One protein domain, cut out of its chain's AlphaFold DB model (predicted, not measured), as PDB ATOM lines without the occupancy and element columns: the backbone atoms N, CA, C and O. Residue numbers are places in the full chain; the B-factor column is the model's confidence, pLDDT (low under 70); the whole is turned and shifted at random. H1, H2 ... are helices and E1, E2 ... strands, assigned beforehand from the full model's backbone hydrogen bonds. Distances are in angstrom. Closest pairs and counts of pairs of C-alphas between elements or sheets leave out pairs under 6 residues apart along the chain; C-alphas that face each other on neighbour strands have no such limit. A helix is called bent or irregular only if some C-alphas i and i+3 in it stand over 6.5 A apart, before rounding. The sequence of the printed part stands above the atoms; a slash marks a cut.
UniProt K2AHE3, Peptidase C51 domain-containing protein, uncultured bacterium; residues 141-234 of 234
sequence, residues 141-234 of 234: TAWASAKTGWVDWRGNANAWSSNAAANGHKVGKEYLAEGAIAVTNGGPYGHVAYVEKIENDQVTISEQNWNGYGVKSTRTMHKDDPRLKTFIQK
ATOM      1  N   THR A 141     182.147 212.800 141.396       89.94
ATOM      2  CA  THR A 141     182.519 213.750 142.449       89.94
ATOM      3  C   THR A 141     183.937 213.517 142.966       89.94
ATOM      4  O   THR A 141     184.675 214.469 143.196       89.94
ATOM      5  N   ALA A 142     184.353 212.257 143.134       86.31
ATOM      6  CA  ALA A 142     185.704 211.944 143.601       86.31
ATOM      7  C   ALA A 142     186.752 212.292 142.552       86.31
ATOM      8  O   ALA A 142     187.783 212.866 142.892       86.31
ATOM      9  N   TRP A 143     186.462 212.000 141.284       91.19
ATOM     10  CA  TRP A 143     187.331 212.362 140.172       91.19
ATOM     11  C   TRP A 143     187.529 213.874 140.064       91.19
ATOM     12  O   TRP A 143     188.667 214.341 140.092       91.19
ATOM     13  N   ALA A 144     186.439 214.645 140.026       92.62
ATOM     14  CA  ALA A 144     186.510 216.101 139.928       92.62
ATOM     15  C   ALA A 144     187.225 216.727 141.140       92.62
ATOM     16  O   ALA A 144     188.091 217.582 140.967       92.62
ATOM     17  N   SER A 145     186.931 216.260 142.361       92.12
ATOM     18  CA  SER A 145     187.611 216.712 143.586       92.12
ATOM     19  C   SER A 145     189.111 216.389 143.571       92.12
ATOM     20  O   SER A 145     189.923 217.230 143.949       92.12
ATOM     21  N   ALA A 146     189.500 215.201 143.096       91.06
ATOM     22  CA  ALA A 146     190.901 214.799 143.010       91.06
ATOM     23  C   ALA A 146     191.678 215.581 141.941       91.06
ATOM     24  O   ALA A 146     192.818 215.961 142.192       91.06
ATOM     25  N   LYS A 147     191.070 215.830 140.774       93.06
ATOM     26  CA  LYS A 147     191.681 216.588 139.671       93.06
ATOM     27  C   LYS A 147     191.887 218.062 140.008       93.06
ATOM     28  O   LYS A 147     192.901 218.633 139.633       93.06
ATOM     29  N   THR A 148     190.934 218.663 140.715       92.69
ATOM     30  CA  THR A 148     191.008 220.070 141.125       92.69
ATOM     31  C   THR A 148     191.889 220.291 142.350       92.69
ATOM     32  O   THR A 148     192.648 221.251 142.403       92.69
ATOM     33  N   GLY A 149     191.779 219.424 143.359       91.00
ATOM     34  CA  GLY A 149     192.540 219.528 144.606       91.00
ATOM     35  C   GLY A 149     192.072 220.625 145.571       91.00
ATOM     36  O   GLY A 149     192.673 220.772 146.632       91.00
ATOM     37  N   TRP A 150     191.015 221.377 145.247       91.44
ATOM     38  CA  TRP A 150     190.532 222.510 146.055       91.44
ATOM     39  C   TRP A 150     189.075 222.392 146.519       91.44
ATOM     40  O   TRP A 150     188.585 223.286 147.197       91.44
ATOM     41  N   VAL A 151     188.385 221.297 146.191       89.25
ATOM     42  CA  VAL A 151     187.011 221.052 146.656       89.25
ATOM     43  C   VAL A 151     187.004 220.776 148.159       89.25
ATOM     44  O   VAL A 151     187.519 219.746 148.598       89.25
ATOM     45  N   ASP A 152     186.371 221.660 148.927       84.50
ATOM     46  CA  ASP A 152     186.222 221.575 150.386       84.50
ATOM     47  C   ASP A 152     184.772 221.281 150.840       84.50
ATOM     48  O   ASP A 152     184.490 221.154 152.031       84.50
ATOM     49  N   TRP A 153     183.832 221.084 149.909       85.81
ATOM     50  CA  TRP A 153     182.455 220.662 150.201       85.81
ATOM     51  C   TRP A 153     182.193 219.179 149.900       85.81
ATOM     52  O   TRP A 153     183.027 218.437 149.380       85.81
ATOM     53  N   ARG A 154     180.981 218.723 150.244       81.00
ATOM     54  CA  ARG A 154     180.497 217.350 150.018       81.00
ATOM     55  C   ARG A 154     179.146 217.362 149.301       81.00
ATOM     56  O   ARG A 154     178.572 218.417 149.045       81.00
ATOM     57  N   GLY A 155     178.617 216.173 149.023       84.38
ATOM     58  CA  GLY A 155     177.277 215.974 148.470       84.38
ATOM     59  C   GLY A 155     177.286 215.367 147.072       84.38
ATOM     60  O   GLY A 155     178.344 215.136 146.482       84.38
ATOM     61  N   ASN A 156     176.084 215.098 146.573       86.81
ATOM     62  CA  ASN A 156     175.864 214.630 145.209       86.81
ATOM     63  C   ASN A 156     176.147 215.763 144.220       86.81
ATOM     64  O   ASN A 156     175.991 216.937 144.559       86.81
ATOM     65  N   ALA A 157     176.513 215.409 142.993       89.12
ATOM     66  CA  ALA A 157     176.860 216.356 141.937       89.12
ATOM     67  C   ALA A 157     175.783 217.433 141.685       89.12
ATOM     68  O   ALA A 157     176.116 218.583 141.411       89.12
ATOM     69  N   ASN A 158     174.497 217.109 141.849       86.62
ATOM     70  CA  ASN A 158     173.392 218.065 141.708       86.62
ATOM     71  C   ASN A 158     173.392 219.212 142.743       86.62
ATOM     72  O   ASN A 158     172.791 220.249 142.482       86.62
ATOM     73  N   ALA A 159     174.069 219.053 143.882       88.56
ATOM     74  CA  ALA A 159     174.184 220.067 144.930       88.56
ATOM     75  C   ALA A 159     175.517 220.836 144.881       88.56
ATOM     76  O   ALA A 159     175.753 221.725 145.698       88.56
ATOM     77  N   TRP A 160     176.425 220.496 143.957       93.25
ATOM     78  CA  TRP A 160     177.772 221.074 143.946       93.25
ATOM     79  C   TRP A 160     177.775 222.566 143.633       93.25
ATOM     80  O   TRP A 160     178.513 223.296 144.283       93.25
ATOM     81  N   SER A 161     176.919 223.039 142.725       92.25
ATOM     82  CA  SER A 161     176.801 224.470 142.420       92.25
ATOM     83  C   SER A 161     176.421 225.292 143.657       92.25
ATOM     84  O   SER A 161     177.070 226.289 143.952       92.25
ATOM     85  N   SER A 162     175.414 224.859 144.424       88.38
ATOM     86  CA  SER A 162     174.990 225.572 145.637       88.38
ATOM     87  C   SER A 162     176.027 225.485 146.755       88.38
ATOM     88  O   SER A 162     176.268 226.470 147.445       88.38
ATOM     89  N   ASN A 163     176.659 224.321 146.931       87.56
ATOM     90  CA  ASN A 163     177.645 224.117 147.993       87.56
ATOM     91  C   ASN A 163     178.942 224.887 147.720       87.56
ATOM     92  O   ASN A 163     179.502 225.475 148.638       87.56
ATOM     93  N   ALA A 164     179.385 224.933 146.463       91.69
ATOM     94  CA  ALA A 164     180.544 225.717 146.064       91.69
ATOM     95  C   ALA A 164     180.306 227.217 146.276       91.69
ATOM     96  O   ALA A 164     181.141 227.887 146.878       91.69
ATOM     97  N   ALA A 165     179.140 227.728 145.865       91.69
ATOM     98  CA  ALA A 165     178.767 229.121 146.103       91.69
ATOM     99  C   ALA A 165     178.714 229.454 147.608       91.69
ATOM    100  O   ALA A 165     179.214 230.495 148.026       91.69
ATOM    101  N   ALA A 166     178.172 228.554 148.438       89.06
ATOM    102  CA  ALA A 166     178.144 228.722 149.895       89.06
ATOM    103  C   ALA A 166     179.548 228.758 150.532       89.06
ATOM    104  O   ALA A 166     179.729 229.395 151.569       89.06
ATOM    105  N   ASN A 167     180.532 228.117 149.899       85.88
ATOM    106  CA  ASN A 167     181.940 228.163 150.297       85.88
ATOM    107  C   ASN A 167     182.723 229.320 149.638       85.88
ATOM    108  O   ASN A 167     183.928 229.434 149.841       85.88
ATOM    109  N   GLY A 168     182.056 230.206 148.889       89.56
ATOM    110  CA  GLY A 168     182.664 231.406 148.303       89.56
ATOM    111  C   GLY A 168     183.326 231.202 146.939       89.56
ATOM    112  O   GLY A 168     184.032 232.094 146.475       89.56
ATOM    113  N   HIS A 169     183.097 230.064 146.282       92.75
ATOM    114  CA  HIS A 169     183.594 229.814 144.932       92.75
ATOM    115  C   HIS A 169     182.732 230.480 143.860       92.75
ATOM    116  O   HIS A 169     181.534 230.717 144.040       92.75
ATOM    117  N   LYS A 170     183.345 230.730 142.704       96.12
ATOM    118  CA  LYS A 170     182.674 231.283 141.527       96.12
ATOM    119  C   LYS A 170     181.839 230.201 140.854       96.12
ATOM    120  O   LYS A 170     182.349 229.120 140.558       96.12
ATOM    121  N   VAL A 171     180.564 230.491 140.602       95.81
ATOM    122  CA  VAL A 171     179.612 229.552 139.992       95.81
ATOM    123  C   VAL A 171     178.805 230.271 138.922       95.81
ATOM    124  O   VAL A 171     178.164 231.274 139.210       95.81
ATOM    125  N   GLY A 172     178.842 229.757 137.696       92.50
ATOM    126  CA  GLY A 172     178.240 230.408 136.531       92.50
ATOM    127  C   GLY A 172     178.750 229.821 135.216       92.50
ATOM    128  O   GLY A 172     179.708 229.042 135.200       92.50
ATOM    129  N   LYS A 173     178.105 230.168 134.099       94.19
ATOM    130  CA  LYS A 173     178.561 229.748 132.759       94.19
ATOM    131  C   LYS A 173     179.797 230.530 132.309       94.19
ATOM    132  O   LYS A 173     180.657 229.988 131.626       94.19
ATOM    133  N   GLU A 174     179.895 231.776 132.747       93.69
ATOM    134  CA  GLU A 174     180.993 232.709 132.514       93.69
ATOM    135  C   GLU A 174     182.324 232.267 133.143       93.69
ATOM    136  O   GLU A 174     183.377 232.752 132.745       93.69
ATOM    137  N   TYR A 175     182.299 231.323 134.090       95.69
ATOM    138  CA  TYR A 175     183.498 230.790 134.748       95.69
ATOM    139  C   TYR A 175     184.034 229.512 134.092       95.69
ATOM    140  O   TYR A 175     184.712 228.707 134.738       95.69
ATOM    141  N   LEU A 176     183.725 229.299 132.811       96.06
ATOM    142  CA  LEU A 176     184.370 228.268 132.008       96.06
ATOM    143  C   LEU A 176     185.878 228.551 131.916       96.06
ATOM    144  O   LEU A 176     186.301 229.544 131.330       96.06
ATOM    145  N   ALA A 177     186.684 227.653 132.477       95.94
ATOM    146  CA  ALA A 177     188.139 227.709 132.422       95.94
ATOM    147  C   ALA A 177     188.733 226.298 132.505       95.94
ATOM    148  O   ALA A 177     188.116 225.386 133.060       95.94
ATOM    149  N   GLU A 178     189.951 226.120 131.999       96.31
ATOM    150  CA  GLU A 178     190.740 224.922 132.294       96.31
ATOM    151  C   GLU A 178     190.950 224.812 133.807       96.31
ATOM    152  O   GLU A 178     191.180 225.807 134.497       96.31
ATOM    153  N   GLY A 179     190.800 223.608 134.355       95.69
ATOM    154  CA  GLY A 179     190.821 223.410 135.803       95.69
ATOM    155  C   GLY A 179     189.499 223.665 136.526       95.69
ATOM    156  O   GLY A 179     189.401 223.368 137.720       95.69
ATOM    157  N   ALA A 180     188.474 224.171 135.835       97.62
ATOM    158  CA  ALA A 180     187.138 224.305 136.400       97.62
ATOM    159  C   ALA A 180     186.432 222.945 136.521       97.62
ATOM    160  O   ALA A 180     186.769 221.958 135.859       97.62
ATOM    161  N   ILE A 181     185.394 222.907 137.354       98.06
ATOM    162  CA  ILE A 181     184.474 221.771 137.443       98.06
ATOM    163  C   ILE A 181     183.263 222.087 136.570       98.06
ATOM    164  O   ILE A 181     182.557 223.060 136.823       98.06
ATOM    165  N   ALA A 182     182.993 221.253 135.572       96.94
ATOM    166  CA  ALA A 182     181.779 221.321 134.774       96.94
ATOM    167  C   ALA A 182     180.651 220.559 135.479       96.94
ATOM    168  O   ALA A 182     180.751 219.350 135.694       96.94
ATOM    169  N   VAL A 183     179.563 221.249 135.820       95.62
ATOM    170  CA  VAL A 183     178.326 220.624 136.303       95.62
ATOM    171  C   VAL A 183     177.446 220.327 135.101       95.62
ATOM    172  O   VAL A 183     177.130 221.217 134.310       95.62
ATOM    173  N   THR A 184     177.034 219.072 134.965       89.38
ATOM    174  CA  THR A 184     176.342 218.584 133.773       89.38
ATOM    175  C   THR A 184     174.997 217.933 134.079       89.38
ATOM    176  O   THR A 184     174.666 217.604 135.223       89.38
ATOM    177  N   ASN A 185     174.189 217.750 133.036       79.00
ATOM    178  CA  ASN A 185     173.015 216.884 133.077       79.00
ATOM    179  C   ASN A 185     173.444 215.409 133.176       79.00
ATOM    180  O   ASN A 185     173.974 214.853 132.219       79.00
ATOM    181  N   GLY A 186     173.162 214.755 134.305       76.19
ATOM    182  CA  GLY A 186     173.373 213.314 134.446       76.19
ATOM    183  C   GLY A 186     172.599 212.719 135.616       76.19
ATOM    184  O   GLY A 186     172.944 212.959 136.766       76.19
ATOM    185  N   GLY A 187     171.553 211.946 135.318       76.06
ATOM    186  CA  GLY A 187     170.771 211.202 136.308       76.06
ATOM    187  C   GLY A 187     170.158 212.036 137.453       76.06
ATOM    188  O   GLY A 187     170.266 213.263 137.494       76.06
ATOM    189  N   PRO A 188     169.503 211.377 138.424       75.75
ATOM    190  CA  PRO A 188     168.871 212.051 139.564       75.75
ATOM    191  C   PRO A 188     169.880 212.671 140.546       75.75
ATOM    192  O   PRO A 188     169.555 213.624 141.256       75.75
ATOM    193  N   TYR A 189     171.114 212.162 140.586       80.12
ATOM    194  CA  TYR A 189     172.173 212.646 141.479       80.12
ATOM    195  C   TYR A 189     173.025 213.768 140.874       80.12
ATOM    196  O   TYR A 189     173.881 214.323 141.566       80.12
ATOM    197  N   GLY A 190     172.760 214.147 139.621       87.31
ATOM    198  CA  GLY A 190     173.592 215.067 138.855       87.31
ATOM    199  C   GLY A 190     174.902 214.421 138.410       87.31
ATOM    200  O   GLY A 190     175.243 213.303 138.805       87.31
ATOM    201  N   HIS A 191     175.667 215.157 137.610       93.81
ATOM    202  CA  HIS A 191     176.984 214.713 137.176       93.81
ATOM    203  C   HIS A 191     177.968 215.877 137.116       93.81
ATOM    204  O   HIS A 191     177.591 216.996 136.769       93.81
ATOM    205  N   VAL A 192     179.225 215.617 137.468       94.94
ATOM    206  CA  VAL A 192     180.313 216.599 137.408       94.94
ATOM    207  C   VAL A 192     181.516 216.020 136.682       94.94
ATOM    208  O   VAL A 192     181.802 214.828 136.778       94.94
ATOM    209  N   ALA A 193     182.236 216.884 135.983       95.94
ATOM    210  CA  ALA A 193     183.458 216.557 135.270       95.94
ATOM    211  C   ALA A 193     184.511 217.645 135.510       95.94
ATOM    212  O   ALA A 193     184.193 218.744 135.961       95.94
ATOM    213  N   TYR A 194     185.765 217.338 135.213       97.50
ATOM    214  CA  TYR A 194     186.868 218.289 135.238       97.50
ATOM    215  C   TYR A 194     187.120 218.823 133.827       97.50
ATOM    216  O   TYR A 194     187.159 218.036 132.884       97.50
ATOM    217  N   VAL A 195     187.301 220.135 133.672       97.62
ATOM    218  CA  VAL A 195     187.661 220.752 132.388       97.62
ATOM    219  C   VAL A 195     189.164 220.597 132.165       97.62
ATOM    220  O   VAL A 195     189.966 221.243 132.836       97.62
ATOM    221  N   GLU A 196     189.539 219.724 131.232       96.62
ATOM    222  CA  GLU A 196     190.940 219.441 130.895       96.62
ATOM    223  C   GLU A 196     191.529 220.499 129.967       96.62
ATOM    224  O   GLU A 196     192.650 220.939 130.188       96.62
ATOM    225  N   LYS A 197     190.785 220.872 128.920       94.50
ATOM    226  CA  LYS A 197     191.260 221.784 127.876       94.50
ATOM    227  C   LYS A 197     190.107 222.581 127.287       94.50
ATOM    228  O   LYS A 197     189.021 222.024 127.090       94.50
ATOM    229  N   ILE A 198     190.360 223.838 126.945       95.56
ATOM    230  CA  ILE A 198     189.462 224.649 126.119       95.56
ATOM    231  C   ILE A 198     190.212 225.054 124.855       95.56
ATOM    232  O   ILE A 198     191.310 225.597 124.914       95.56
ATOM    233  N   GLU A 199     189.620 224.785 123.699       92.88
ATOM    234  CA  GLU A 199     190.203 225.123 122.405       92.88
ATOM    235  C   GLU A 199     189.111 225.662 121.491       92.88
ATOM    236  O   GLU A 199     188.202 224.935 121.091       92.88
ATOM    237  N   ASN A 200     189.191 226.956 121.174       94.12
ATOM    238  CA  ASN A 200     188.137 227.684 120.470       94.12
ATOM    239  C   ASN A 200     186.785 227.523 121.196       94.12
ATOM    240  O   ASN A 200     186.674 227.840 122.380       94.12
ATOM    241  N   ASP A 201     185.772 226.999 120.506       92.31
ATOM    242  CA  ASP A 201     184.450 226.738 121.074       92.31
ATOM    243  C   ASP A 201     184.287 225.317 121.632       92.31
ATOM    244  O   ASP A 201     183.178 224.904 121.970       92.31
ATOM    245  N   GLN A 202     185.374 224.552 121.738       93.62
ATOM    246  CA  GLN A 202     185.360 223.185 122.245       93.62
ATOM    247  C   GLN A 202     185.898 223.110 123.671       93.62
ATOM    248  O   GLN A 202     186.930 223.684 124.014       93.62
ATOM    249  N   VAL A 203     185.209 222.325 124.493       94.12
ATOM    250  CA  VAL A 203     185.576 222.016 125.871       94.12
ATOM    251  C   VAL A 203     185.816 220.519 125.968       94.12
ATOM    252  O   VAL A 203     184.926 219.709 125.702       94.12
ATOM    253  N   THR A 204     187.025 220.145 126.366       94.31
ATOM    254  CA  THR A 204     187.376 218.761 126.678       94.31
ATOM    255  C   THR A 204     187.245 218.546 128.174       94.31
ATOM    256  O   THR A 204     187.918 219.208 128.965       94.31
ATOM    257  N   ILE A 205     186.383 217.610 128.566       94.88
ATOM    258  CA  ILE A 205     186.144 217.258 129.965       94.88
ATOM    259  C   ILE A 205     186.580 215.823 130.251       94.88
ATOM    260  O   ILE A 205     186.389 214.939 129.414       94.88
ATOM    261  N   SER A 206     187.110 215.581 131.449       91.88
ATOM    262  CA  SER A 206     187.339 214.239 131.981       91.88
ATOM    263  C   SER A 206     186.434 213.956 133.172       91.88
ATOM    264  O   SER A 206     186.176 214.802 134.029       91.88
ATOM    265  N   GLU A 207     185.944 212.731 133.244       89.25
ATOM    266  CA  GLU A 207     184.970 212.301 134.235       89.25
ATOM    267  C   GLU A 207     185.219 210.854 134.654       89.25
ATOM    268  O   GLU A 207     185.983 210.115 134.032       89.25
ATOM    269  N   GLN A 208     184.557 210.442 135.727       83.69
ATOM    270  CA  GLN A 208     184.530 209.056 136.168       83.69
ATOM    271  C   GLN A 208     183.087 208.652 136.431       83.69
ATOM    272  O   GLN A 208     182.269 209.495 136.796       83.69
ATOM    273  N   ASN A 209     182.784 207.367 136.281       78.69
ATOM    274  CA  ASN A 209     181.462 206.798 136.530       78.69
ATOM    275  C   ASN A 209     180.377 207.204 135.522       78.69
ATOM    276  O   ASN A 209     179.194 207.017 135.792       78.69
ATOM    277  N   TRP A 210     180.759 207.758 134.367       71.94
ATOM    278  CA  TRP A 210     179.812 208.041 133.283       71.94
ATOM    279  C   TRP A 210     179.519 206.788 132.443       71.94
ATOM    280  O   TRP A 210     178.369 206.499 132.137       71.94
ATOM    281  N   ASN A 211     180.556 205.999 132.140       72.38
ATOM    282  CA  ASN A 211     180.464 204.764 131.346       72.38
ATOM    283  C   ASN A 211     180.386 203.483 132.206       72.38
ATOM    284  O   ASN A 211     180.617 202.388 131.697       72.38
ATOM    285  N   GLY A 212     180.110 203.614 133.508       72.12
ATOM    286  CA  GLY A 212     180.085 202.516 134.481       72.12
ATOM    287  C   GLY A 212     180.983 202.767 135.697       72.12
ATOM    288  O   GLY A 212     181.878 203.614 135.653       72.12
ATOM    289  N   TYR A 213     180.753 202.023 136.784       75.50
ATOM    290  CA  TYR A 213     181.442 202.222 138.066       75.50
ATOM    291  C   TYR A 213     182.962 202.256 137.943       75.50
ATOM    292  O   TYR A 213     183.581 201.335 137.422       75.50
ATOM    293  N   GLY A 214     183.566 203.347 138.423       72.94
ATOM    294  CA  GLY A 214     185.014 203.535 138.403       72.94
ATOM    295  C   GLY A 214     185.626 203.784 137.020       72.94
ATOM    296  O   GLY A 214     186.815 204.103 136.954       72.94
ATOM    297  N   VAL A 215     184.853 203.716 135.932       77.38
ATOM    298  CA  VAL A 215     185.355 203.934 134.571       77.38
ATOM    299  C   VAL A 215     185.623 205.416 134.361       77.38
ATOM    300  O   VAL A 215     184.720 206.240 134.510       77.38
ATOM    301  N   LYS A 216     186.869 205.751 134.022       86.12
ATOM    302  CA  LYS A 216     187.272 207.102 133.621       86.12
ATOM    303  C   LYS A 216     187.005 207.287 132.132       86.12
ATOM    304  O   LYS A 216     187.256 206.376 131.346       86.12
ATOM    305  N   SER A 217     186.531 208.460 131.746       82.69
ATOM    306  CA  SER A 217     186.305 208.813 130.349       82.69
ATOM    307  C   SER A 217     186.649 210.271 130.093       82.69
ATOM    308  O   SER A 217     186.629 211.095 131.005       82.69
ATOM    309  N   THR A 218     186.937 210.575 128.832       90.88
ATOM    310  CA  THR A 218     187.130 211.934 128.330       90.88
ATOM    311  C   THR A 218     186.217 212.128 127.134       90.88
ATOM    312  O   THR A 218     186.018 211.199 126.349       90.88
ATOM    313  N   ARG A 219     185.659 213.325 126.989       89.12
ATOM    314  CA  ARG A 219     184.889 213.710 125.805       89.12
ATOM    315  C   ARG A 219     185.033 215.197 125.531       89.12
ATOM    316  O   ARG A 219     185.225 215.988 126.453       89.12
ATOM    317  N   THR A 220     184.890 215.547 124.264       92.12
ATOM    318  CA  THR A 220     184.922 216.924 123.783       92.12
ATOM    319  C   THR A 220     183.529 217.313 123.319       92.12
ATOM    320  O   THR A 220     182.832 216.515 122.691       92.12
ATOM    321  N   MET A 221     183.096 218.512 123.690       91.50
ATOM    322  CA  MET A 221     181.797 219.061 123.316       91.50
ATOM    323  C   MET A 221     181.884 220.571 123.150       91.50
ATOM    324  O   MET A 221     182.774 221.214 123.704       91.50
ATOM    325  N   HIS A 222     180.927 221.139 122.423       95.94
ATOM    326  CA  HIS A 222     180.823 222.583 122.276       95.94
ATOM    327  C   HIS A 222     180.594 223.251 123.642       95.94
ATOM    328  O   HIS A 222     179.857 222.720 124.475       95.94
ATOM    329  N   LYS A 223     181.178 224.430 123.880       90.81
ATOM    330  CA  LYS A 223     181.047 225.161 125.154       90.81
ATOM    331  C   LYS A 223     179.596 225.510 125.508       90.81
ATOM    332  O   LYS A 223     179.235 225.548 126.680       90.81
ATOM    333  N   ASP A 224     178.769 225.706 124.482       91.12
ATOM    334  CA  ASP A 224     177.340 226.016 124.611       91.12
ATOM    335  C   ASP A 224     176.439 224.772 124.627       91.12
ATOM    336  O   ASP A 224     175.214 224.897 124.581       91.12
ATOM    337  N   ASP A 225     177.014 223.566 124.702       92.06
ATOM    338  CA  ASP A 225     176.235 222.336 124.813       92.06
ATOM    339  C   ASP A 225     175.280 222.423 126.023       92.06
ATOM    340  O   ASP A 225     175.721 222.666 127.151       92.06
ATOM    341  N   PRO A 226     173.965 222.205 125.842       86.12
ATOM    342  CA  PRO A 226     172.979 222.355 126.913       86.12
ATOM    343  C   PRO A 226     173.167 221.354 128.063       86.12
ATOM    344  O   PRO A 226     172.573 221.507 129.135       86.12
ATOM    345  N   ARG A 227     173.983 220.311 127.874       90.12
ATOM    346  CA  ARG A 227     174.376 219.398 128.949       90.12
ATOM    347  C   ARG A 227     175.333 220.059 129.931       90.12
ATOM    348  O   ARG A 227     175.327 219.629 131.080       90.12
ATOM    349  N   LEU A 228     176.090 221.083 129.533       91.88
ATOM    350  CA  LEU A 228     176.928 221.907 130.406       91.88
ATOM    351  C   LEU A 228     176.055 222.971 131.088       91.88
ATOM    352  O   LEU A 228     175.698 223.996 130.504       91.88
ATOM    353  N   LYS A 229     175.671 222.721 132.344       93.62
ATOM    354  CA  LYS A 229     174.772 223.623 133.079       93.62
ATOM    355  C   LYS A 229     175.486 224.870 133.565       93.62
ATOM    356  O   LYS A 229     174.979 225.973 133.400       93.62
ATOM    357  N   THR A 230     176.618 224.666 134.223       95.94
ATOM    358  CA  THR A 230     177.403 225.719 134.865       95.94
ATOM    359  C   THR A 230     178.808 225.206 135.137       95.94
ATOM    360  O   THR A 230     179.036 223.993 135.178       95.94
ATOM    361  N   PHE A 231     179.729 226.126 135.390       97.62
ATOM    362  CA  PHE A 231     181.083 225.824 135.825       97.62
ATOM    363  C   PHE A 231     181.294 226.317 137.253       97.62
ATOM    364  O   PHE A 231     180.602 227.229 137.713       97.62
ATOM    365  N   ILE A 232     182.206 225.660 137.964       97.50
ATOM    366  CA  ILE A 232     182.666 226.049 139.296       97.50
ATOM    367  C   ILE A 232     184.168 226.294 139.204       97.50
ATOM    368  O   ILE A 232     184.914 225.407 138.779       97.50
ATOM    369  N   GLN A 233     184.598 227.473 139.631       94.62
ATOM    370  CA  GLN A 233     185.997 227.878 139.675       94.62
ATOM    371  C   GLN A 233     186.363 228.325 141.092       94.62
ATOM    372  O   GLN A 233     185.514 228.847 141.819       94.62
ATOM    373  N   LYS A 234     187.625 228.102 141.473       88.62
ATOM    374  CA  LYS A 234     188.155 228.557 142.756       88.62
ATOM    375  C   LYS A 234     188.011 230.067 142.938       88.62
ATOM    376  O   LYS A 234     188.289 230.825 141.977       88.62
TER     377      LYS A 234
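What this domain is: This is residues 141 to 234 of the 234 residues of the protein "Peptidase C51 domain-containing protein" of uncultured bacterium (UniProt K2AHE3). A strongly twisted wall of six strands has two short helices packed on it, H1 over E3 and H2 over E6. E3 bends by 65 degrees at residue 196, the long hairpin of E4 and E5 makes one edge, and short E1 makes the other. The 94 printed residues run H1, H2, then E1 to E6; the class is mixed, and the antiparallel sheet has the order E1, E6, E2, E3, E4, E5. The whole is compact, with a radius of gyration of the C-alphas of 11.9 A and spans of 31 by 30 by 23 A.

How they stand to each other: H1, residues 141 to 148, runs along E3, residues 191 to 199, at 13 degrees on the local plane and a height over the sheet of 7.4 A; their closest C-alphas, of Ala 144 and Tyr 194, are 5.2 A apart. H2, residues 157 to 166, runs slantwise to E6, residues 228 to 233, at 41 degrees on the local plane and a height of 8.7 A; their closest C-alphas, of Ser 161 and Ile 232, are 6.8 A apart. H1 and H2 make two layers with the sheet, as helices on one face. Every O i to N i+4 pair is within hydrogen-bond range in H1, and 4 of 6 in H2, which is irregular: C-alphas 158 and 161 are 7.3 A apart. E1, residues 170 to 172, is antiparallel to E6, with N 170 and O 233 at 3.0 A. E2, residues 181 to 184, is antiparallel to E6, with N 181 and O 232 at 2.9 A. E2, E3, E4, residues 202 to 208, and E5, residues 216 to 222, form a meander, each strand the antiparallel neighbour of the one before, with N 182 and O 193 at 2.8 A, N 194 and O 206 at 2.8 A, and N 203 and O 221 at 2.8 A.

Where its parts are: H1 begins at C-alpha 141, (182.519, 213.750, 142.449). E3 is 22.4 A long, E4 19.9 A and E5 20.2 A. E6 ends at C-alpha 233, (185.997, 227.878, 139.675).

The domain as a whole: The C-alphas of Gly 155 and Asn 200, the two farthest apart, are 32.2 A apart. The printed part has no cut and no long link, and no printed residue is under 70 in pLDDT.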